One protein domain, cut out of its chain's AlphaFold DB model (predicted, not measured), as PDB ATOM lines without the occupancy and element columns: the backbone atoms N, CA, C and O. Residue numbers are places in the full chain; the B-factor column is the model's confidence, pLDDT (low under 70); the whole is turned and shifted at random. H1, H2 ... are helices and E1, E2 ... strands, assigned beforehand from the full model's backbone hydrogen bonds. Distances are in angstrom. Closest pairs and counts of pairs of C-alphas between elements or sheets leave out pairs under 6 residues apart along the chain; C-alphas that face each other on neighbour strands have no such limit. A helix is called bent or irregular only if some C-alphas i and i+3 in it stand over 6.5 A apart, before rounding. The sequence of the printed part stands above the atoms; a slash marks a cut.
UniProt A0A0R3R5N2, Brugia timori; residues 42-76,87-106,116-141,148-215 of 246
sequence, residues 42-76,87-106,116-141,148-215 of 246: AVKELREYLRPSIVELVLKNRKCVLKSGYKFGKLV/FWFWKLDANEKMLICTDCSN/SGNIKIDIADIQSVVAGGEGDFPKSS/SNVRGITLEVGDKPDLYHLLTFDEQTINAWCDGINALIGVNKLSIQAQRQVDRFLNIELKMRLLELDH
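Overview. This is residues 42 to 76, 87 to 106, 116 to 141 and 148 to 215 of the 246 residues of a protein of Brugia timori (UniProt A0A0R3R5N2). Two small sheets, partly face to face with their strands crossed, make a head together with helix H2, which packs on the three-stranded sheet. Out of this head reaches a long arm of two crossing helices: the bent helix H1 runs from the far end of the arm to the head, where it crosses H2, and H3 runs back outward. The printed part has 149 residues with three named helices and seven named strands, in the order H1 E1 E2 E3 E4 E5 E6 E7 H2 H3; the sheets run E1 - E2 - E3 - E4 and E5 - E6 - E7, both antiparallel, and the class is mixed, helices and strands. The whole is loose, with a radius of gyration of the C-alphas of 18.2 A, and elongated, spanning 65 by 36 by 32 A.

Arrangement. H1, residues 42 to 68, was assigned as one helix by its hydrogen bonds but is bent, with C-alphas 49 and 52 7.0 A apart; its arms H1a, residues 42 to 49, and H1b, residues 52 to 68, stand at a steep tilt of 41 degrees. With its residues 63 to 68, H1b only grazes the strongly twisted sheet of E1, residues 70 to 73, E2, residues 87 to 92, E3, residues 98 to 103, and E4, residues 118 to 122. In that sheet N 72 and O 88 are 2.8 A apart between E1 and E2, N 91 and O 100 are 2.9 A apart in the hairpin E2 and E3, and N 99 and O 121 are 2.8 A apart between E3 and E4, each within hydrogen-bond range. E5, residues 126 to 132, E6, residues 152 to 157, and E7, residues 162 to 167, make the other sheet; N 130 and O 154 are 3.0 A apart between E5 and E6, and N 155 and O 164 2.9 A in the hairpin E6 and E7. The two sheets form a sandwich, two sheets face to face, with their strands at 60 degrees. H2, residues 171 to 184, makes two layers with E5 E6 E7, a helix on one face of a sheet, at a height over the sheet of 9.1 A. It lies over E5 and E6 and runs along the strands, at 16 degrees to E5 on the local plane. H1b touches H2 with residues 59 to 66 alone, closest at the C-alphas of Arg 62 and Gly 180, 4.6 A, about perpendicular at 71 degrees, only just past steep. H3, residues 192 to 210, touches H1b, closest at the C-alphas of Val 55 and Val 198, 6.0 A, at a steep tilt of 52 degrees, opposite ways. H3 also touches H1a, closest at the C-alphas of Arg 47 and Leu 202, 7.1 A, and H2, closest at those of Asn 175 and Gln 193, 7.0 A. In H1a, H1b, H2 and H3 every O i to N i+4 pair is within hydrogen-bond range.

Along the chain. H1a begins at C-alpha 42, (15.271, 28.924, 43.228), and is 10.5 A long; H1b is 24.4 A long and ends at C-alpha 68, (21.811, 12.022, 8.526). E2 is 16.6 A long, E3 and E5 16.4 A each, E6 16.3 A and E7 16.1 A; E4 is 12.9 A and E1 10.0 A. H2 is 19.9 A long, and H3, 26.7 A long, ends at C-alpha 210, (23.625, 32.802, 36.938).

Size, cuts and confidence. The C-alphas farthest apart are those of Ser 141 and Asp 214, 66.5 A. Residues 77 to 86, 107 to 115 and 142 to 147 are not printed; the C-alphas across these cuts are 10.3 A, 13.4 A and 13.4 A apart. Of the links that are printed whole, H2 to H3 is short, the others are tight. The mean pLDDT of the printed part is 87.5; 19 residues are under 70, among them residues 133 to 141 and 148 to 150.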
ATOM      1  N   ALA A  42      15.597  28.255  44.487       85.75
ATOM      2  CA  ALA A  42      15.271  28.924  43.228       85.75
ATOM      3  C   ALA A  42      15.994  28.285  42.027       85.75
ATOM      4  O   ALA A  42      15.406  28.105  40.959       85.75
ATOM      5  N   VAL A  43      17.261  27.883  42.193       88.94
ATOM      6  CA  VAL A  43      18.016  27.208  41.127       88.94
ATOM      7  C   VAL A  43      17.529  25.776  40.916       88.94
ATOM      8  O   VAL A  43      17.483  25.323  39.771       88.94
ATOM      9  N   LYS A  44      17.110  25.063  41.968       89.69
ATOM     10  CA  LYS A  44      16.474  23.741  41.825       89.69
ATOM     11  C   LYS A  44      15.149  23.829  41.069       89.69
ATOM     12  O   LYS A  44      14.929  23.034  40.161       89.69
ATOM     13  N   GLU A  45      14.300  24.799  41.393       91.12
ATOM     14  CA  GLU A  45      13.039  25.025  40.679       91.12
ATOM     15  C   GLU A  45      13.299  25.354  39.205       91.12
ATOM     16  O   GLU A  45      12.740  24.718  38.308       91.12
ATOM     17  N   LEU A  46      14.236  26.270  38.942       92.31
ATOM     18  CA  LEU A  46      14.644  26.616  37.586       92.31
ATOM     19  C   LEU A  46      15.198  25.401  36.829       92.31
ATOM     20  O   LEU A  46      14.924  25.223  35.641       92.31
ATOM     21  N   ARG A  47      15.965  24.543  37.505       94.44
ATOM     22  CA  ARG A  47      16.513  23.315  36.929       94.44
ATOM     23  C   ARG A  47      15.405  22.375  36.461       94.44
ATOM     24  O   ARG A  47      15.488  21.878  35.338       94.44
ATOM     25  N   GLU A  48      14.393  22.142  37.289       95.25
ATOM     26  CA  GLU A  48      13.246  21.299  36.931       95.25
ATOM     27  C   GLU A  48      12.411  21.927  35.813       95.25
ATOM     28  O   GLU A  48      12.018  21.232  34.879       95.25
ATOM     29  N   TYR A  49      12.229  23.250  35.834       96.38
ATOM     30  CA  TYR A  49      11.532  23.982  34.777       96.38
ATOM     31  C   TYR A  49      12.225  23.861  33.408       96.38
ATOM     32  O   TYR A  49      11.569  23.676  32.383       96.38
ATOM     33  N   LEU A  50      13.559  23.936  33.368       96.69
ATOM     34  CA  LEU A  50      14.327  23.892  32.117       96.69
ATOM     35  C   LEU A  50      14.554  22.478  31.584       96.69
ATOM     36  O   LEU A  50      14.723  22.289  30.375       96.69
ATOM     37  N   ARG A  51      14.565  21.474  32.462       97.19
ATOM     38  CA  ARG A  51      14.902  20.090  32.115       97.19
ATOM     39  C   ARG A  51      14.091  19.533  30.931       97.19
ATOM     40  O   ARG A  51      14.736  18.975  30.042       97.19
ATOM     41  N   PRO A  52      12.754  19.697  30.836       97.06
ATOM     42  CA  PRO A  52      11.977  19.201  29.698       97.06
ATOM     43  C   PRO A  52      12.444  19.771  28.356       97.06
ATOM     44  O   PRO A  52      12.621  19.018  27.400       97.06
ATOM     45  N   SER A  53      12.727  21.075  28.296       97.88
ATOM     46  CA  SER A  53      13.187  21.735  27.068       97.88
ATOM     47  C   SER A  53      14.564  21.224  26.628       97.88
ATOM     48  O   SER A  53      14.795  20.953  25.449       97.88
ATOM     49  N   ILE A  54      15.478  21.001  27.581       98.00
ATOM     50  CA  ILE A  54      16.802  20.431  27.295       98.00
ATOM     51  C   ILE A  54      16.697  18.973  26.824       98.00
ATOM     52  O   ILE A  54      17.416  18.569  25.906       98.00
ATOM     53  N   VAL A  55      15.801  18.179  27.419       97.56
ATOM     54  CA  VAL A  55      15.518  16.810  26.961       97.56
ATOM     55  C   VAL A  55      15.005  16.828  25.523       97.56
ATOM     56  O   VAL A  55      15.542  16.107  24.682       97.56
ATOM     57  N   GLU A  56      14.038  17.691  25.210       96.50
ATOM     58  CA  GLU A  56      13.506  17.846  23.855       96.50
ATOM     59  C   GLU A  56      14.605  18.233  22.856       96.50
ATOM     60  O   GLU A  56      14.691  17.656  21.769       96.50
ATOM     61  N   LEU A  57      15.509  19.139  23.237       97.81
ATOM     62  CA  LEU A  57      16.650  19.531  22.413       97.81
ATOM     63  C   LEU A  57      17.584  18.347  22.117       97.81
ATOM     64  O   LEU A  57      18.008  18.159  20.971       97.81
ATOM     65  N   VAL A  58      17.899  17.528  23.125       97.62
ATOM     66  CA  VAL A  58      18.721  16.322  22.942       97.62
ATOM     67  C   VAL A  58      18.004  15.318  22.040       97.62
ATOM     68  O   VAL A  58      18.617  14.810  21.102       97.62
ATOM     69  N   LEU A  59      16.707  15.080  22.241       96.38
ATOM     70  CA  LEU A  59      15.920  14.178  21.395       96.38
ATOM     71  C   LEU A  59      15.824  14.675  19.949       96.38
ATOM     72  O   LEU A  59      15.993  13.891  19.014       96.38
ATOM     73  N   LYS A  60      15.650  15.982  19.738       96.25
ATOM     74  CA  LYS A  60      15.698  16.606  18.410       96.25
ATOM     75  C   LYS A  60      17.043  16.355  17.734       96.25
ATOM     76  O   LYS A  60      17.074  15.982  16.563       96.25
ATOM     77  N   ASN A  61      18.151  16.478  18.468       96.62
ATOM     78  CA  ASN A  61      19.470  16.112  17.953       96.62
ATOM     79  C   ASN A  61      19.545  14.625  17.560       96.62
ATOM     80  O   ASN A  61      20.056  14.324  16.483       96.62
ATOM     81  N   ARG A  62      19.003  13.703  18.368       96.50
ATOM     82  CA  ARG A  62      18.971  12.267  18.029       96.50
ATOM     83  C   ARG A  62      18.182  11.989  16.758       96.50
ATOM     84  O   ARG A  62      18.672  11.283  15.880       96.50
ATOM     85  N   LYS A  63      17.027  12.630  16.591       96.38
ATOM     86  CA  LYS A  63      16.246  12.550  15.352       96.38
ATOM     87  C   LYS A  63      17.017  13.106  14.150       96.38
ATOM     88  O   LYS A  63      17.000  12.496  13.084       96.38
ATOM     89  N   CYS A  64      17.788  14.183  14.316       96.81
ATOM     90  CA  CYS A  64      18.688  14.671  13.265       96.81
ATOM     91  C   CYS A  64      19.788  13.659  12.898       96.81
ATOM     92  O   CYS A  64      20.081  13.506  11.716       96.81
ATOM     93  N   VAL A  65      20.364  12.935  13.867       96.69
ATOM     94  CA  VAL A  65      21.341  11.863  13.588       96.69
ATOM     95  C   VAL A  65      20.716  10.769  12.718       96.69
ATOM     96  O   VAL A  65      21.325  10.353  11.732       96.69
ATOM     97  N   LEU A  66      19.475  10.366  13.006       97.12
ATOM     98  CA  LEU A  66      18.747   9.407  12.170       97.12
ATOM     99  C   LEU A  66      18.519   9.936  10.742       97.12
ATOM    100  O   LEU A  66      18.667   9.185   9.777       97.12
ATOM    101  N   LYS A  67      18.203  11.230  10.585       96.19
ATOM    102  CA  LYS A  67      18.038  11.882   9.267       96.19
ATOM    103  C   LYS A  67      19.352  11.999   8.489       96.19
ATOM    104  O   LYS A  67      19.334  11.990   7.255       96.19
ATOM    105  N   SER A  68      20.491  12.104   9.168       95.81
ATOM    106  CA  SER A  68      21.811  12.022   8.526       95.81
ATOM    107  C   SER A  68      22.085  10.615   7.989       95.81
ATOM    108  O   SER A  68      22.668  10.471   6.915       95.81
ATOM    109  N   GLY A  69      21.576   9.596   8.683       94.88
ATOM    110  CA  GLY A  69      21.710   8.192   8.318       94.88
ATOM    111  C   GLY A  69      23.051   7.583   8.730       94.88
ATOM    112  O   GLY A  69      23.996   8.282   9.090       94.88
ATOM    113  N   TYR A  70      23.127   6.253   8.710       94.88
ATOM    114  CA  TYR A  70      24.300   5.494   9.140       94.88
ATOM    115  C   TYR A  70      24.426   4.163   8.392       94.88
ATOM    116  O   TYR A  70      23.432   3.558   7.987       94.88
ATOM    117  N   LYS A  71      25.666   3.699   8.200       92.31
ATOM    118  CA  LYS A  71      25.977   2.416   7.552       92.31
ATOM    119  C   LYS A  71      26.127   1.320   8.605       92.31
ATOM    120  O   LYS A  71      27.123   1.286   9.318       92.31
ATOM    121  N   PHE A  72      25.170   0.405   8.658       90.62
ATOM    122  CA  PHE A  72      25.208  -0.766   9.529       90.62
ATOM    123  C   PHE A  72      25.677  -2.004   8.764       90.62
ATOM    124  O   PHE A  72      25.390  -2.169   7.579       90.62
ATOM    125  N   GLY A  73      26.412  -2.888   9.435       86.31
ATOM    126  CA  GLY A  73      26.818  -4.177   8.883       86.31
ATOM    127  C   GLY A  73      25.636  -5.141   8.782       86.31
ATOM    128  O   GLY A  73      24.777  -5.184   9.663       86.31
ATOM    129  N   LYS A  74      25.610  -5.944   7.718       79.12
ATOM    130  CA  LYS A  74      24.603  -6.987   7.507       79.12
ATOM    131  C   LYS A  74      24.999  -8.279   8.220       79.12
ATOM    132  O   LYS A  74      26.139  -8.733   8.117       79.12
ATOM    133  N   LEU A  75      24.041  -8.921   8.887       68.31
ATOM    134  CA  LEU A  75      24.237 -10.258   9.449       68.31
ATOM    135  C   LEU A  75      24.166 -11.311   8.326       68.31
ATOM    136  O   LEU A  75      23.085 -11.672   7.860       68.31
ATOM    137  N   VAL A  76      25.317 -11.799   7.855       60.03
ATOM    138  CA  VAL A  76      25.383 -12.810   6.784       60.03
ATOM    139  C   VAL A  76      25.238 -14.219   7.376       60.03
ATOM    140  O   VAL A  76      26.044 -14.639   8.200       60.03
ATOM    141  N   PHE A  87      26.936  -3.883   3.672       85.06
ATOM    142  CA  PHE A  87      26.407  -2.841   4.539       85.06
ATOM    143  C   PHE A  87      25.028  -2.411   4.065       85.06
ATOM    144  O   PHE A  87      24.748  -2.366   2.868       85.06
ATOM    145  N   TRP A  88      24.192  -2.042   5.022       88.06
ATOM    146  CA  TRP A  88      22.932  -1.363   4.791       88.06
ATOM    147  C   TRP A  88      23.047   0.073   5.273       88.06
ATOM    148  O   TRP A  88      23.473   0.327   6.401       88.06
ATOM    149  N   PHE A  89      22.678   1.017   4.414       91.94
ATOM    150  CA  PHE A  89      22.553   2.409   4.807       91.94
ATOM    151  C   PHE A  89      21.133   2.660   5.286       91.94
ATOM    152  O   PHE A  89      20.192   2.557   4.503       91.94
ATOM    153  N   TRP A  90      20.998   2.982   6.566       94.12
ATOM    154  CA  TRP A  90      19.731   3.306   7.205       94.12
ATOM    155  C   TRP A  90      19.613   4.811   7.369       94.12
ATOM    156  O   TRP A  90      20.585   5.471   7.739       94.12
ATOM    157  N   LYS A  91      18.425   5.363   7.136       95.69
ATOM    158  CA  LYS A  91      18.146   6.788   7.308       95.69
ATOM    159  C   LYS A  91      16.666   7.034   7.591       95.69
ATOM    160  O   LYS A  91      15.808   6.386   7.002       95.69
ATOM    161  N   LEU A  92      16.382   8.008   8.451       96.88
ATOM    162  CA  LEU A  92      15.036   8.535   8.667       96.88
ATOM    163  C   LEU A  92      14.654   9.521   7.561       96.88
ATOM    164  O   LEU A  92      15.463  10.360   7.145       96.88
ATOM    165  N   ASP A  93      13.415   9.429   7.097       94.12
ATOM    166  CA  ASP A  93      12.848  10.382   6.157       94.12
ATOM    167  C   ASP A  93      12.678  11.788   6.773       94.12
ATOM    168  O   ASP A  93      12.773  12.009   7.983       94.12
ATOM    169  N   ALA A  94      12.454  12.791   5.921       92.75
ATOM    170  CA  ALA A  94      12.341  14.178   6.377       92.75
ATOM    171  C   ALA A  94      11.144  14.396   7.322       92.75
ATOM    172  O   ALA A  94      11.244  15.208   8.249       92.75
ATOM    173  N   ASN A  95      10.063  13.640   7.097       93.38
ATOM    174  CA  ASN A  95       8.789  13.756   7.801       93.38
ATOM    175  C   ASN A  95       8.740  12.979   9.125       93.38
ATOM    176  O   ASN A  95       7.727  13.072   9.811       93.38
ATOM    177  N   GLU A  96       9.800  12.246   9.489       94.56
ATOM    178  CA  GLU A  96       9.870  11.428  10.711       94.56
ATOM    179  C   GLU A  96       8.833  10.289  10.750       94.56
ATOM    180  O   GLU A  96       8.408   9.872  11.823       94.56
ATOM    181  N   LYS A  97       8.427   9.781   9.579       94.69
ATOM    182  CA  LYS A  97       7.410   8.726   9.426       94.69
ATOM    183  C   LYS A  97       7.968   7.402   8.930       94.69
ATOM    184  O   LYS A  97       7.340   6.377   9.139       94.69
ATOM    185  N   MET A  98       9.123   7.393   8.267       94.88
ATOM    186  CA  MET A  98       9.667   6.168   7.678       94.88
ATOM    187  C   MET A  98      11.177   6.043   7.879       94.88
ATOM    188  O   MET A  98      11.935   6.975   7.599       94.88
ATOM    189  N   LEU A  99      11.628   4.851   8.271       94.50
ATOM    190  CA  LEU A  99      13.021   4.425   8.140       94.50
ATOM    191  C   LEU A  99      13.230   3.767   6.778       94.50
ATOM    192  O   LEU A  99      12.523   2.838   6.391       94.50
ATOM    193  N   ILE A 100      14.231   4.249   6.051       93.31
ATOM    194  CA  ILE A 100      14.606   3.765   4.727       93.31
ATOM    195  C   ILE A 100      15.961   3.073   4.847       93.31
ATOM    196  O   ILE A 100      16.920   3.650   5.361       93.31
ATOM    197  N   CYS A 101      16.037   1.845   4.350       89.81
ATOM    198  CA  CYS A 101      17.247   1.045   4.277       89.81
ATOM    199  C   CYS A 101      17.604   0.772   2.813       89.81
ATOM    200  O   CYS A 101      16.793   0.224   2.067       89.81
ATOM    201  N   THR A 102      18.831   1.109   2.423       90.69
ATOM    202  CA  THR A 102      19.376   0.915   1.073       90.69
ATOM    203  C   THR A 102      20.577  -0.028   1.117       90.69
ATOM    204  O   THR A 102      21.508   0.179   1.905       90.69
ATOM    205  N   ASP A 103      20.583  -1.056   0.263       85.31
ATOM    206  CA  ASP A 103      21.724  -1.974   0.153       85.31
ATOM    207  C   ASP A 103      22.937  -1.277  -0.491       85.31
ATOM    208  O   ASP A 103      22.827  -0.666  -1.554       85.31
ATOM    209  N   CYS A 104      24.097  -1.341   0.170       75.25
ATOM    210  CA  CYS A 104      25.343  -0.708  -0.273       75.25
ATOM    211  C   CYS A 104      26.264  -1.663  -1.054       75.25
ATOM    212  O   CYS A 104      27.452  -1.376  -1.196       75.25
ATOM    213  N   SER A 105      25.767  -2.805  -1.536       65.12
ATOM    214  CA  SER A 105      26.584  -3.824  -2.210       65.12
ATOM    215  C   SER A 105      27.212  -3.397  -3.545       65.12
ATOM    216  O   SER A 105      28.109  -4.091  -4.019       65.12
ATOM    217  N   ASN A 106      26.786  -2.283  -4.151       53.09
ATOM    218  CA  ASN A 106      27.355  -1.794  -5.409       53.09
ATOM    219  C   ASN A 106      28.417  -0.719  -5.160       53.09
ATOM    220  O   ASN A 106      28.117   0.451  -4.935       53.09
ATOM    221  N   SER A 116      14.419  -0.079  -6.484       48.78
ATOM    222  CA  SER A 116      14.049  -1.502  -6.512       48.78
ATOM    223  C   SER A 116      14.615  -2.341  -5.356       48.78
ATOM    224  O   SER A 116      14.256  -3.506  -5.234       48.78
ATOM    225  N   GLY A 117      15.482  -1.773  -4.505       59.81
ATOM    226  CA  GLY A 117      16.141  -2.488  -3.396       59.81
ATOM    227  C   GLY A 117      16.004  -1.838  -2.015       59.81
ATOM    228  O   GLY A 117      16.727  -2.220  -1.097       59.81
ATOM    229  N   ASN A 118      15.126  -0.840  -1.861       79.38
ATOM    230  CA  ASN A 118      14.991  -0.095  -0.608       79.38
ATOM    231  C   ASN A 118      13.914  -0.713   0.291       79.38
ATOM    232  O   ASN A 118      12.740  -0.727  -0.075       79.38
ATOM    233  N   ILE A 119      14.302  -1.160   1.485       87.31
ATOM    234  CA  ILE A 119      13.357  -1.543   2.540       87.31
ATOM    235  C   ILE A 119      12.847  -0.249   3.181       87.31
ATOM    236  O   ILE A 119      13.641   0.633   3.513       87.31
ATOM    237  N   LYS A 120      11.530  -0.118   3.336       92.56
ATOM    238  CA  LYS A 120      10.887   1.007   4.022       92.56
ATOM    239  C   LYS A 120      10.080   0.464   5.189       92.56
ATOM    240  O   LYS A 120       9.293  -0.454   4.991       92.56
ATOM    241  N   ILE A 121      10.297   1.027   6.368       92.75
ATOM    242  CA  ILE A 121       9.623   0.653   7.611       92.75
ATOM    243  C   ILE A 121       8.904   1.896   8.120       92.75
ATOM    244  O   ILE A 121       9.549   2.935   8.282       92.75
ATOM    245  N   ASP A 122       7.593   1.810   8.334       94.25
ATOM    246  CA  ASP A 122       6.855   2.885   8.996       94.25
ATOM    247  C   ASP A 122       7.271   2.934  10.469       94.25
ATOM    248  O   ASP A 122       7.416   1.903  11.125       94.25
ATOM    249  N   ILE A 123       7.481   4.136  10.997       95.12
ATOM    250  CA  ILE A 123       7.768   4.331  12.419       95.12
ATOM    251  C   ILE A 123       6.626   3.787  13.282       95.12
ATOM    252  O   ILE A 123       6.896   3.249  14.352       95.12
ATOM    253  N   ALA A 124       5.379   3.879  12.812       94.06
ATOM    254  CA  ALA A 124       4.214   3.363  13.525       94.06
ATOM    255  C   ALA A 124       4.238   1.834  13.706       94.06
ATOM    256  O   ALA A 124       3.630   1.329  14.647       94.06
ATOM    257  N   ASP A 125       4.960   1.113  12.843       94.38
ATOM    258  CA  ASP A 125       5.069  -0.347  12.905       94.38
ATOM    259  C   ASP A 125       6.195  -0.814  13.840       94.38
ATOM    260  O   ASP A 125       6.272  -1.999  14.167       94.38
ATOM    261  N   ILE A 126       7.090   0.080  14.274       94.31
ATOM    262  CA  ILE A 126       8.198  -0.273  15.168       94.31
ATOM    263  C   ILE A 126       7.655  -0.436  16.589       94.31
ATOM    264  O   ILE A 126       7.221   0.526  17.217       94.31
ATOM    265  N   GLN A 127       7.733  -1.653  17.120       92.81
ATOM    266  CA  GLN A 127       7.277  -1.965  18.473       92.81
ATOM    267  C   GLN A 127       8.324  -1.608  19.525       92.81
ATOM    268  O   GLN A 127       8.003  -1.062  20.582       92.81
ATOM    269  N   SER A 128       9.584  -1.947  19.260       91.81
ATOM    270  CA  SER A 128      10.660  -1.744  20.220       91.81
ATOM    271  C   SER A 128      12.028  -1.649  19.542       91.81
ATOM    272  O   SER A 128      12.237  -2.086  18.406       91.81
ATOM    273  N   VAL A 129      12.975  -1.047  20.263       93.62
ATOM    274  CA  VAL A 129      14.382  -0.979  19.876       93.62
ATOM    275  C   VAL A 129      15.263  -1.377  21.052       93.62
ATOM    276  O   VAL A 129      15.152  -0.837  22.157       93.62
ATOM    277  N   VAL A 130      16.171  -2.320  20.809       90.31
ATOM    278  CA  VAL A 130      17.077  -2.843  21.833       90.31
ATOM    279  C   VAL A 130      18.517  -2.731  21.353       90.31
ATOM    280  O   VAL A 130      18.872  -3.208  20.277       90.31
ATOM    281  N   ALA A 131      19.365  -2.109  22.176       88.69
ATOM    282  CA  ALA A 131      20.810  -2.179  22.000       88.69
ATOM    283  C   ALA A 131      21.270  -3.593  22.375       88.69
ATOM    284  O   ALA A 131      21.151  -3.992  23.532       88.69
ATOM    285  N   GLY A 132      21.766  -4.347  21.396       76.88
ATOM    286  CA  GLY A 132      22.289  -5.691  21.612       76.88
ATOM    287  C   GLY A 132      23.768  -5.654  21.987       76.88
ATOM    288  O   GLY A 132      24.574  -4.945  21.370       76.88
ATOM    289  N   GLY A 133      24.122  -6.433  23.003       64.81
ATOM    290  CA  GLY A 133      25.480  -6.664  23.460       64.81
ATOM    291  C   GLY A 133      26.102  -7.936  22.883       64.81
ATOM    292  O   GLY A 133      25.620  -8.554  21.930       64.81
ATOM    293  N   GLU A 134      27.221  -8.332  23.485       52.25
ATOM    294  CA  GLU A 134      27.958  -9.528  23.093       52.25
ATOM    295  C   GLU A 134      27.114 -10.794  23.336       52.25
ATOM    296  O   GLU A 134      26.942 -11.237  24.467       52.25
ATOM    297  N   GLY A 135      26.616 -11.406  22.257       54.22
ATOM    298  CA  GLY A 135      25.846 -12.656  22.310       54.22
ATOM    299  C   GLY A 135      24.352 -12.523  22.015       54.22
ATOM    300  O   GLY A 135      23.728 -13.553  21.774       54.22
ATOM    301  N   ASP A 136      23.825 -11.298  21.934       61.50
ATOM    302  CA  ASP A 136      22.416 -11.028  21.597       61.50
ATOM    303  C   ASP A 136      22.135 -11.161  20.094       61.50
ATOM    304  O   ASP A 136      20.998 -11.342  19.663       61.50
ATOM    305  N   PHE A 137      23.189 -11.109  19.276       62.19
ATOM    306  CA  PHE A 137      23.092 -11.326  17.838       62.19
ATOM    307  C   PHE A 137      23.358 -12.793  17.486       62.19
ATOM    308  O   PHE A 137      24.310 -13.386  18.013       62.19
ATOM    309  N   PRO A 138      22.577 -13.390  16.559       57.72
ATOM    310  CA  PRO A 138      22.765 -14.774  16.150       57.72
ATOM    311  C   PRO A 138      24.211 -15.027  15.724       57.72
ATOM    312  O   PRO A 138      24.726 -14.423  14.779       57.72
ATOM    313  N   LYS A 139      24.878 -15.949  16.420       54.25
ATOM    314  CA  LYS A 139      26.217 -16.401  16.043       54.25
ATOM    315  C   LYS A 139      26.107 -17.144  14.714       54.25
ATOM    316  O   LYS A 139      25.376 -18.125  14.614       54.25
ATOM    317  N   SER A 140      26.888 -16.734  13.714       43.66
ATOM    318  CA  SER A 140      27.239 -17.641  12.616       43.66
ATOM    319  C   SER A 140      27.837 -18.899  13.250       43.66
ATOM    320  O   SER A 140      28.839 -18.816  13.961       43.66
ATOM    321  N   SER A 141      27.189 -20.047  13.066       36.62
ATOM    322  CA  SER A 141      27.546 -21.297  13.729       36.62
ATOM    323  C   SER A 141      28.938 -21.775  13.300       36.62
ATOM    324  O   SER A 141      29.093 -22.484  12.306       36.62
ATOM    325  N   SER A 148      33.868 -12.352  19.859       51.22
ATOM    326  CA  SER A 148      33.398 -11.765  21.119       51.22
ATOM    327  C   SER A 148      33.052 -10.277  21.025       51.22
ATOM    328  O   SER A 148      33.232  -9.552  21.991       51.22
ATOM    329  N   ASN A 149      32.665  -9.753  19.856       58.53
ATOM    330  CA  ASN A 149      32.551  -8.293  19.734       58.53
ATOM    331  C   ASN A 149      31.438  -7.781  18.821       58.53
ATOM    332  O   ASN A 149      31.456  -6.619  18.438       58.53
ATOM    333  N   VAL A 150      30.473  -8.620  18.440       68.44
ATOM    334  CA  VAL A 150      29.339  -8.131  17.644       68.44
ATOM    335  C   VAL A 150      28.409  -7.337  18.560       68.44
ATOM    336  O   VAL A 150      27.833  -7.906  19.484       68.44
ATOM    337  N   ARG A 151      28.290  -6.034  18.299       83.38
ATOM    338  CA  ARG A 151      27.325  -5.114  18.914       83.38
ATOM    339  C   ARG A 151      26.420  -4.525  17.835       83.38
ATOM    340  O   ARG A 151      26.707  -4.621  16.637       83.38
ATOM    341  N   GLY A 152      25.316  -3.924  18.256       89.62
ATOM    342  CA  GLY A 152      24.393  -3.296  17.328       89.62
ATOM    343  C   GLY A 152      23.049  -2.978  17.952       89.62
ATOM    344  O   GLY A 152      22.903  -2.902  19.170       89.62
ATOM    345  N   ILE A 153      22.058  -2.840  17.085       91.81
ATOM    346  CA  ILE A 153      20.672  -2.561  17.437       91.81
ATOM    347  C   ILE A 153      19.790  -3.647  16.825       91.81
ATOM    348  O   ILE A 153      20.013  -4.057  15.686       91.81
ATOM    349  N   THR A 154      18.784  -4.094  17.566       91.31
ATOM    350  CA  THR A 154      17.690  -4.911  17.038       91.31
ATOM    351  C   THR A 154      16.411  -4.082  17.046       91.31
ATOM    352  O   THR A 154      16.075  -3.481  18.068       91.31
ATOM    353  N   LEU A 155      15.731  -4.039  15.902       91.31
ATOM    354  CA  LEU A 155      14.404  -3.446  15.748       91.31
ATOM    355  C   LEU A 155      13.371  -4.561  15.651       91.31
ATOM    356  O   LEU A 155      13.560  -5.493  14.867       91.31
ATOM    357  N   GLU A 156      12.296  -4.431  16.418       92.00
ATOM    358  CA  GLU A 156      11.122  -5.300  16.353       92.00
ATOM    359  C   GLU A 156      10.007  -4.547  15.629       92.00
ATOM    360  O   GLU A 156       9.627  -3.453  16.050       92.00
ATOM    361  N   VAL A 157       9.520  -5.100  14.516       91.50
ATOM    362  CA  VAL A 157       8.583  -4.413  13.618       91.50
ATOM    363  C   VAL A 157       7.363  -5.290  13.341       91.50
ATOM    364  O   VAL A 157       7.509  -6.448  12.958       91.50
ATOM    365  N   GLY A 158       6.170  -4.713  13.480       88.94
ATOM    366  CA  GLY A 158       4.886  -5.351  13.191       88.94
ATOM    367  C   GLY A 158       4.385  -6.299  14.286       88.94
ATOM    368  O   GLY A 158       5.128  -6.718  15.164       88.94
ATOM    369  N   ASP A 159       3.096  -6.654  14.217       77.44
ATOM    370  CA  ASP A 159       2.382  -7.478  15.215       77.44
ATOM    371  C   ASP A 159       2.887  -8.936  15.291       77.44
ATOM    372  O   ASP A 159       2.871  -9.582  16.337       77.44
ATOM    373  N   LYS A 160       3.413  -9.447  14.171       79.62
ATOM    374  CA  LYS A 160       4.287 -10.625  14.136       79.62
ATOM    375  C   LYS A 160       5.712 -10.095  13.979       79.62
ATOM    376  O   LYS A 160       6.040  -9.701  12.862       79.62
ATOM    377  N   PRO A 161       6.519 -10.037  15.053       78.25
ATOM    378  CA  PRO A 161       7.717  -9.210  15.072       78.25
ATOM    379  C   PRO A 161       8.760  -9.721  14.077       78.25
ATOM    380  O   PRO A 161       9.396 -10.758  14.289       78.25
ATOM    381  N   ASP A 162       8.956  -8.959  13.004       86.06
ATOM    382  CA  ASP A 162      10.104  -9.094  12.120       86.06
ATOM    383  C   ASP A 162      11.309  -8.410  12.774       86.06
ATOM    384  O   ASP A 162      11.251  -7.248  13.186       86.06
ATOM    385  N   LEU A 163      12.415  -9.150  12.887       87.62
ATOM    386  CA  LEU A 163      13.630  -8.681  13.552       87.62
ATOM    387  C   LEU A 163      14.650  -8.155  12.541       87.62
ATOM    388  O   LEU A 163      15.186  -8.912  11.722       87.62
ATOM    389  N   TYR A 164      14.994  -6.872  12.658       88.31
ATOM    390  CA  TYR A 164      16.069  -6.250  11.886       88.31
ATOM    391  C   TYR A 164      17.293  -6.020  12.770       88.31
ATOM    392  O   TYR A 164      17.249  -5.240  13.719       88.31
ATOM    393  N   HIS A 165      18.408  -6.677  12.440       88.31
ATOM    394  CA  HIS A 165      19.677  -6.522  13.155       88.31
ATOM    395  C   HIS A 165      20.608  -5.550  12.421       88.31
ATOM    396  O   HIS A 165      21.045  -5.814  11.298       88.31
ATOM    397  N   LEU A 166      20.931  -4.441  13.078       89.81
ATOM    398  CA  LEU A 166      21.768  -3.351  12.593       89.81
ATOM    399  C   LEU A 166      23.114  -3.407  13.325       89.81
ATOM    400  O   LEU A 166      23.228  -2.959  14.466       89.81
ATOM    401  N   LEU A 167      24.144  -3.975  12.693       89.44
ATOM    402  CA  LEU A 167      25.428  -4.219  13.360       89.44
ATOM    403  C   LEU A 167      26.355  -3.000  13.287       89.44
ATOM    404  O   LEU A 167      26.583  -2.449  12.210       89.44
ATOM    405  N   THR A 168      26.943  -2.611  14.416       88.12
ATOM    406  CA  THR A 168      28.021  -1.616  14.483       88.12
ATOM    407  C   THR A 168      28.827  -1.785  15.770       88.12
ATOM    408  O   THR A 168      28.328  -2.289  16.771       88.12
ATOM    409  N   PHE A 169      30.082  -1.347  15.754       86.75
ATOM    410  CA  PHE A 169      30.940  -1.316  16.941       86.75
ATOM    411  C   PHE A 169      30.944   0.063  17.620       86.75
ATOM    412  O   PHE A 169      31.523   0.212  18.693       86.75
ATOM    413  N   ASP A 170      30.319   1.069  17.002       90.25
ATOM    414  CA  ASP A 170      30.263   2.426  17.538       90.25
ATOM    415  C   ASP A 170      29.137   2.570  18.569       90.25
ATOM    416  O   ASP A 170      27.963   2.730  18.232       90.25
ATOM    417  N   GLU A 171      29.518   2.542  19.844       91.00
ATOM    418  CA  GLU A 171      28.602   2.694  20.974       91.00
ATOM    419  C   GLU A 171      27.866   4.041  20.968       91.00
ATOM    420  O   GLU A 171      26.695   4.098  21.346       91.00
ATOM    421  N   GLN A 172      28.502   5.116  20.486       92.25
ATOM    422  CA  GLN A 172      27.844   6.423  20.413       92.25
ATOM    423  C   GLN A 172      26.711   6.403  19.394       92.25
ATOM    424  O   GLN A 172      25.624   6.911  19.673       92.25
ATOM    425  N   THR A 173      26.948   5.776  18.240       94.25
ATOM    426  CA  THR A 173      25.907   5.553  17.235       94.25
ATOM    427  C   THR A 173      24.801   4.666  17.791       94.25
ATOM    428  O   THR A 173      23.637   5.020  17.631       94.25
ATOM    429  N   ILE A 174      25.129   3.569  18.487       93.81
ATOM    430  CA  ILE A 174      24.122   2.674  19.083       93.81
ATOM    431  C   ILE A 174      23.194   3.451  20.020       93.81
ATOM    432  O   ILE A 174      21.976   3.417  19.851       93.81
ATOM    433  N   ASN A 175      23.764   4.199  20.967       94.69
ATOM    434  CA  ASN A 175      22.990   4.994  21.916       94.69
ATOM    435  C   ASN A 175      22.154   6.062  21.201       94.69
ATOM    436  O   ASN A 175      20.956   6.166  21.449       94.69
ATOM    437  N   ALA A 176      22.755   6.817  20.275       96.06
ATOM    438  CA  ALA A 176      22.061   7.888  19.569       96.06
ATOM    439  C   ALA A 176      20.896   7.378  18.705       96.06
ATOM    440  O   ALA A 176      19.850   8.026  18.654       96.06
ATOM    441  N   TRP A 177      21.067   6.230  18.048       96.44
ATOM    442  CA  TRP A 177      20.025   5.605  17.238       96.44
ATOM    443  C   TRP A 177      18.909   5.010  18.096       96.44
ATOM    444  O   TRP A 177      17.743   5.254  17.800       96.44
ATOM    445  N   CYS A 178      19.235   4.306  19.184       95.50
ATOM    446  CA  CYS A 178      18.236   3.812  20.134       95.50
ATOM    447  C   CYS A 178      17.415   4.956  20.741       95.50
ATOM    448  O   CYS A 178      16.190   4.880  20.762       95.50
ATOM    449  N   ASP A 179      18.068   6.026  21.199       96.56
ATOM    450  CA  ASP A 179      17.390   7.205  21.753       96.56
ATOM    451  C   ASP A 179      16.487   7.875  20.710       96.56
ATOM    452  O   ASP A 179      15.356   8.254  21.008       96.56
ATOM    453  N   GLY A 180      16.974   8.008  19.471       96.81
ATOM    454  CA  GLY A 180      16.213   8.602  18.377       96.81
ATOM    455  C   GLY A 180      14.976   7.784  18.012       96.81
ATOM    456  O   GLY A 180      13.908   8.359  17.833       96.81
ATOM    457  N   ILE A 181      15.102   6.456  17.929       96.50
ATOM    458  CA  ILE A 181      13.983   5.567  17.599       96.50
ATOM    459  C   ILE A 181      12.982   5.521  18.755       96.50
ATOM    460  O   ILE A 181      11.797   5.700  18.501       96.50
ATOM    461  N   ASN A 182      13.437   5.405  20.010       95.81
ATOM    462  CA  ASN A 182      12.564   5.495  21.189       95.81
ATOM    463  C   ASN A 182      11.752   6.798  21.199       95.81
ATOM    464  O   ASN A 182      10.549   6.775  21.442       95.81
ATOM    465  N   ALA A 183      12.384   7.928  20.863       95.69
ATOM    466  CA  ALA A 183      11.697   9.212  20.774       95.69
ATOM    467  C   ALA A 183      10.646   9.274  19.655       95.69
ATOM    468  O   ALA A 183       9.663   9.997  19.791       95.69
ATOM    469  N   LEU A 184      10.846   8.542  18.557       96.00
ATOM    470  CA  LEU A 184       9.901   8.474  17.441       96.00
ATOM    471  C   LEU A 184       8.682   7.601  17.764       96.00
ATOM    472  O   LEU A 184       7.568   7.984  17.425       96.00
ATOM    473  N   ILE A 185       8.880   6.481  18.464       95.00
ATOM    474  CA  ILE A 185       7.792   5.580  18.892       95.00
ATOM    475  C   ILE A 185       7.083   6.049  20.177       95.00
ATOM    476  O   ILE A 185       6.178   5.385  20.670       95.00
ATOM    477  N   GLY A 186       7.494   7.188  20.749       92.44
ATOM    478  CA  GLY A 186       6.882   7.763  21.951       92.44
ATOM    479  C   GLY A 186       7.320   7.121  23.272       92.44
ATOM    480  O   GLY A 186       6.696   7.351  24.308       92.44
ATOM    481  N   VAL A 187       8.403   6.341  23.275       92.50
ATOM    482  CA  VAL A 187       8.977   5.753  24.490       92.50
ATOM    483  C   VAL A 187       9.890   6.772  25.169       92.50
ATOM    484  O   VAL A 187      10.951   7.133  24.658       92.50
ATOM    485  N   ASN A 188       9.509   7.202  26.373       86.06
ATOM    486  CA  ASN A 188      10.301   8.133  27.178       86.06
ATOM    487  C   ASN A 188      11.458   7.415  27.897       86.06
ATOM    488  O   ASN A 188      11.441   7.214  29.112       86.06
ATOM    489  N   LYS A 189      12.454   6.975  27.123       88.81
ATOM    490  CA  LYS A 189      13.666   6.318  27.620       88.81
ATOM    491  C   LYS A 189      14.895   6.972  27.004       88.81
ATOM    492  O   LYS A 189      15.074   6.944  25.791       88.81
ATOM    493  N   LEU A 190      15.759   7.508  27.860       90.88
ATOM    494  CA  LEU A 190      17.063   8.039  27.474       90.88
ATOM    495  C   LEU A 190      18.169   7.060  27.861       90.88
ATOM    496  O   LEU A 190      18.176   6.505  28.962       90.88
ATOM    497  N   SER A 191      19.145   6.894  26.977       93.81
ATOM    498  CA  SER A 191      20.414   6.259  27.300       93.81
ATOM    499  C   SER A 191      21.159   7.042  28.386       93.81
ATOM    500  O   SER A 191      20.982   8.252  28.556       93.81
ATOM    501  N   ILE A 192      22.077   6.372  29.088       94.31
ATOM    502  CA  ILE A 192      22.978   7.025  30.055       94.31
ATOM    503  C   ILE A 192      23.767   8.154  29.373       94.31
ATOM    504  O   ILE A 192      24.023   9.197  29.976       94.31
ATOM    505  N   GLN A 193      24.131   7.970  28.102       94.44
ATOM    506  CA  GLN A 193      24.827   8.984  27.318       94.44
ATOM    507  C   GLN A 193      23.951  10.220  27.078       94.44
ATOM    508  O   GLN A 193      24.424  11.339  27.279       94.44
ATOM    509  N   ALA A 194      22.686  10.045  26.683       95.75
ATOM    510  CA  ALA A 194      21.754  11.160  26.532       95.75
ATOM    511  C   ALA A 194      21.461  11.844  27.870       95.75
ATOM    512  O   ALA A 194      21.490  13.069  27.926       95.75
ATOM    513  N   GLN A 195      21.288  11.084  28.953       96.81
ATOM    514  CA  GLN A 195      21.074  11.643  30.286       96.81
ATOM    515  C   GLN A 195      22.246  12.537  30.721       96.81
ATOM    516  O   GLN A 195      22.044  13.687  31.102       96.81
ATOM    517  N   ARG A 196      23.487  12.065  30.548       96.94
ATOM    518  CA  ARG A 196      24.695  12.868  30.805       96.94
ATOM    519  C   ARG A 196      24.766  14.120  29.932       96.94
ATOM    520  O   ARG A 196      25.239  15.157  30.390       96.94
ATOM    521  N   GLN A 197      24.327  14.033  28.676       97.25
ATOM    522  CA  GLN A 197      24.290  15.187  27.779       97.25
ATOM    523  C   GLN A 197      23.242  16.217  28.225       97.25
ATOM    524  O   GLN A 197      23.551  17.406  28.235       97.25
ATOM    525  N   VAL A 198      22.054  15.768  28.647       97.88
ATOM    526  CA  VAL A 198      21.013  16.620  29.242       97.88
ATOM    527  C   VAL A 198      21.561  17.333  30.472       97.88
ATOM    528  O   VAL A 198      21.492  18.554  30.543       97.88
ATOM    529  N   ASP A 199      22.174  16.603  31.405       96.50
ATOM    530  CA  ASP A 199      22.700  17.199  32.636       96.50
ATOM    531  C   ASP A 199      23.836  18.195  32.354       96.50
ATOM    532  O   ASP A 199      23.928  19.236  33.003       96.50
ATOM    533  N   ARG A 200      24.672  17.926  31.341       96.25
ATOM    534  CA  ARG A 200      25.709  18.863  30.892       96.25
ATOM    535  C   ARG A 200      25.111  20.150  30.327       96.25
ATOM    536  O   ARG A 200      25.568  21.226  30.699       96.25
ATOM    537  N   PHE A 201      24.137  20.053  29.425       97.88
ATOM    538  CA  PHE A 201      23.498  21.227  28.824       97.88
ATOM    539  C   PHE A 201      22.707  22.030  29.850       97.88
ATOM    540  O   PHE A 201      22.816  23.248  29.868       97.88
ATOM    541  N   LEU A 202      22.005  21.352  30.752       95.94
ATOM    542  CA  LEU A 202      21.282  21.983  31.848       95.94
ATOM    543  C   LEU A 202      22.226  22.755  32.774       95.94
ATOM    544  O   LEU A 202      21.933  23.883  33.143       95.94
ATOM    545  N   ASN A 203      23.388  22.184  33.102       93.12
ATOM    546  CA  ASN A 203      24.396  22.874  33.905       93.12
ATOM    547  C   ASN A 203      24.960  24.109  33.183       93.12
ATOM    548  O   ASN A 203      25.113  25.157  33.798       93.12
ATOM    549  N   ILE A 204      25.238  24.009  31.879       94.19
ATOM    550  CA  ILE A 204      25.694  25.162  31.088       94.19
ATOM    551  C   ILE A 204      24.623  26.256  31.076       94.19
ATOM    552  O   ILE A 204      24.939  27.396  31.386       94.19
ATOM    553  N   GLU A 205      23.372  25.911  30.771       94.38
ATOM    554  CA  GLU A 205      22.254  26.860  30.726       94.38
ATOM    555  C   GLU A 205      22.045  27.556  32.076       94.38
ATOM    556  O   GLU A 205      21.920  28.777  32.131       94.38
ATOM    557  N   LEU A 206      22.072  26.796  33.176       91.69
ATOM    558  CA  LEU A 206      21.980  27.356  34.522       91.69
ATOM    559  C   LEU A 206      23.137  28.313  34.792       91.69
ATOM    560  O   LEU A 206      22.894  29.466  35.124       91.69
ATOM    561  N   LYS A 207      24.386  27.876  34.587       88.75
ATOM    562  CA  LYS A 207      25.556  28.733  34.802       88.75
ATOM    563  C   LYS A 207      25.477  30.013  33.981       88.75
ATOM    564  O   LYS A 207      25.740  31.070  34.532       88.75
ATOM    565  N   MET A 208      25.069  29.937  32.713       91.12
ATOM    566  CA  MET A 208      24.918  31.112  31.852       91.12
ATOM    567  C   MET A 208      23.914  32.123  32.410       91.12
ATOM    568  O   MET A 208      24.203  33.312  32.391       91.12
ATOM    569  N   ARG A 209      22.777  31.672  32.953       89.62
ATOM    570  CA  ARG A 209      21.796  32.566  33.590       89.62
ATOM    571  C   ARG A 209      22.287  33.139  34.914       89.62
ATOM    572  O   ARG A 209      21.962  34.271  35.246       89.62
ATOM    573  N   LEU A 210      23.066  32.362  35.663       86.81
ATOM    574  CA  LEU A 210      23.625  32.802  36.938       86.81
ATOM    575  C   LEU A 210      24.780  33.800  36.775       86.81
ATOM    576  O   LEU A 210      25.045  34.544  37.709       86.81
ATOM    577  N   LEU A 211      25.423  33.875  35.603       85.62
ATOM    578  CA  LEU A 211      26.458  34.886  35.330       85.62
ATOM    579  C   LEU A 211      25.944  36.325  35.470       85.62
ATOM    580  O   LEU A 211      26.737  37.219  35.746       85.62
ATOM    581  N   GLU A 212      24.648  36.555  35.251       78.75
ATOM    582  CA  GLU A 212      24.033  37.887  35.304       78.75
ATOM    583  C   GLU A 212      23.616  38.298  36.727       78.75
ATOM    584  O   GLU A 212      23.134  39.414  36.930       78.75
ATOM    585  N   LEU A 213      23.780  37.413  37.716       79.56
ATOM    586  CA  LEU A 213      23.299  37.605  39.081       79.56
ATOM    587  C   LEU A 213      24.474  37.662  40.062       79.56
ATOM    588  O   LEU A 213      25.152  36.666  40.288       79.56
ATOM    589  N   ASP A 214      24.675  38.814  40.706       69.50
ATOM    590  CA  ASP A 214      25.714  38.958  41.739       69.50
ATOM    591  C   ASP A 214      25.372  38.161  43.012       69.50
ATOM    592  O   ASP A 214      26.250  37.560  43.639       69.50
ATOM    593  N   HIS A 215      24.081  38.130  43.377       71.38
ATOM    594  CA  HIS A 215      23.557  37.451  44.563       71.38
ATOM    595  C   HIS A 215      22.126  36.945  44.326       71.38
ATOM    596  O   HIS A 215      21.243  37.722  43.967       71.38
TER     597      HIS A 215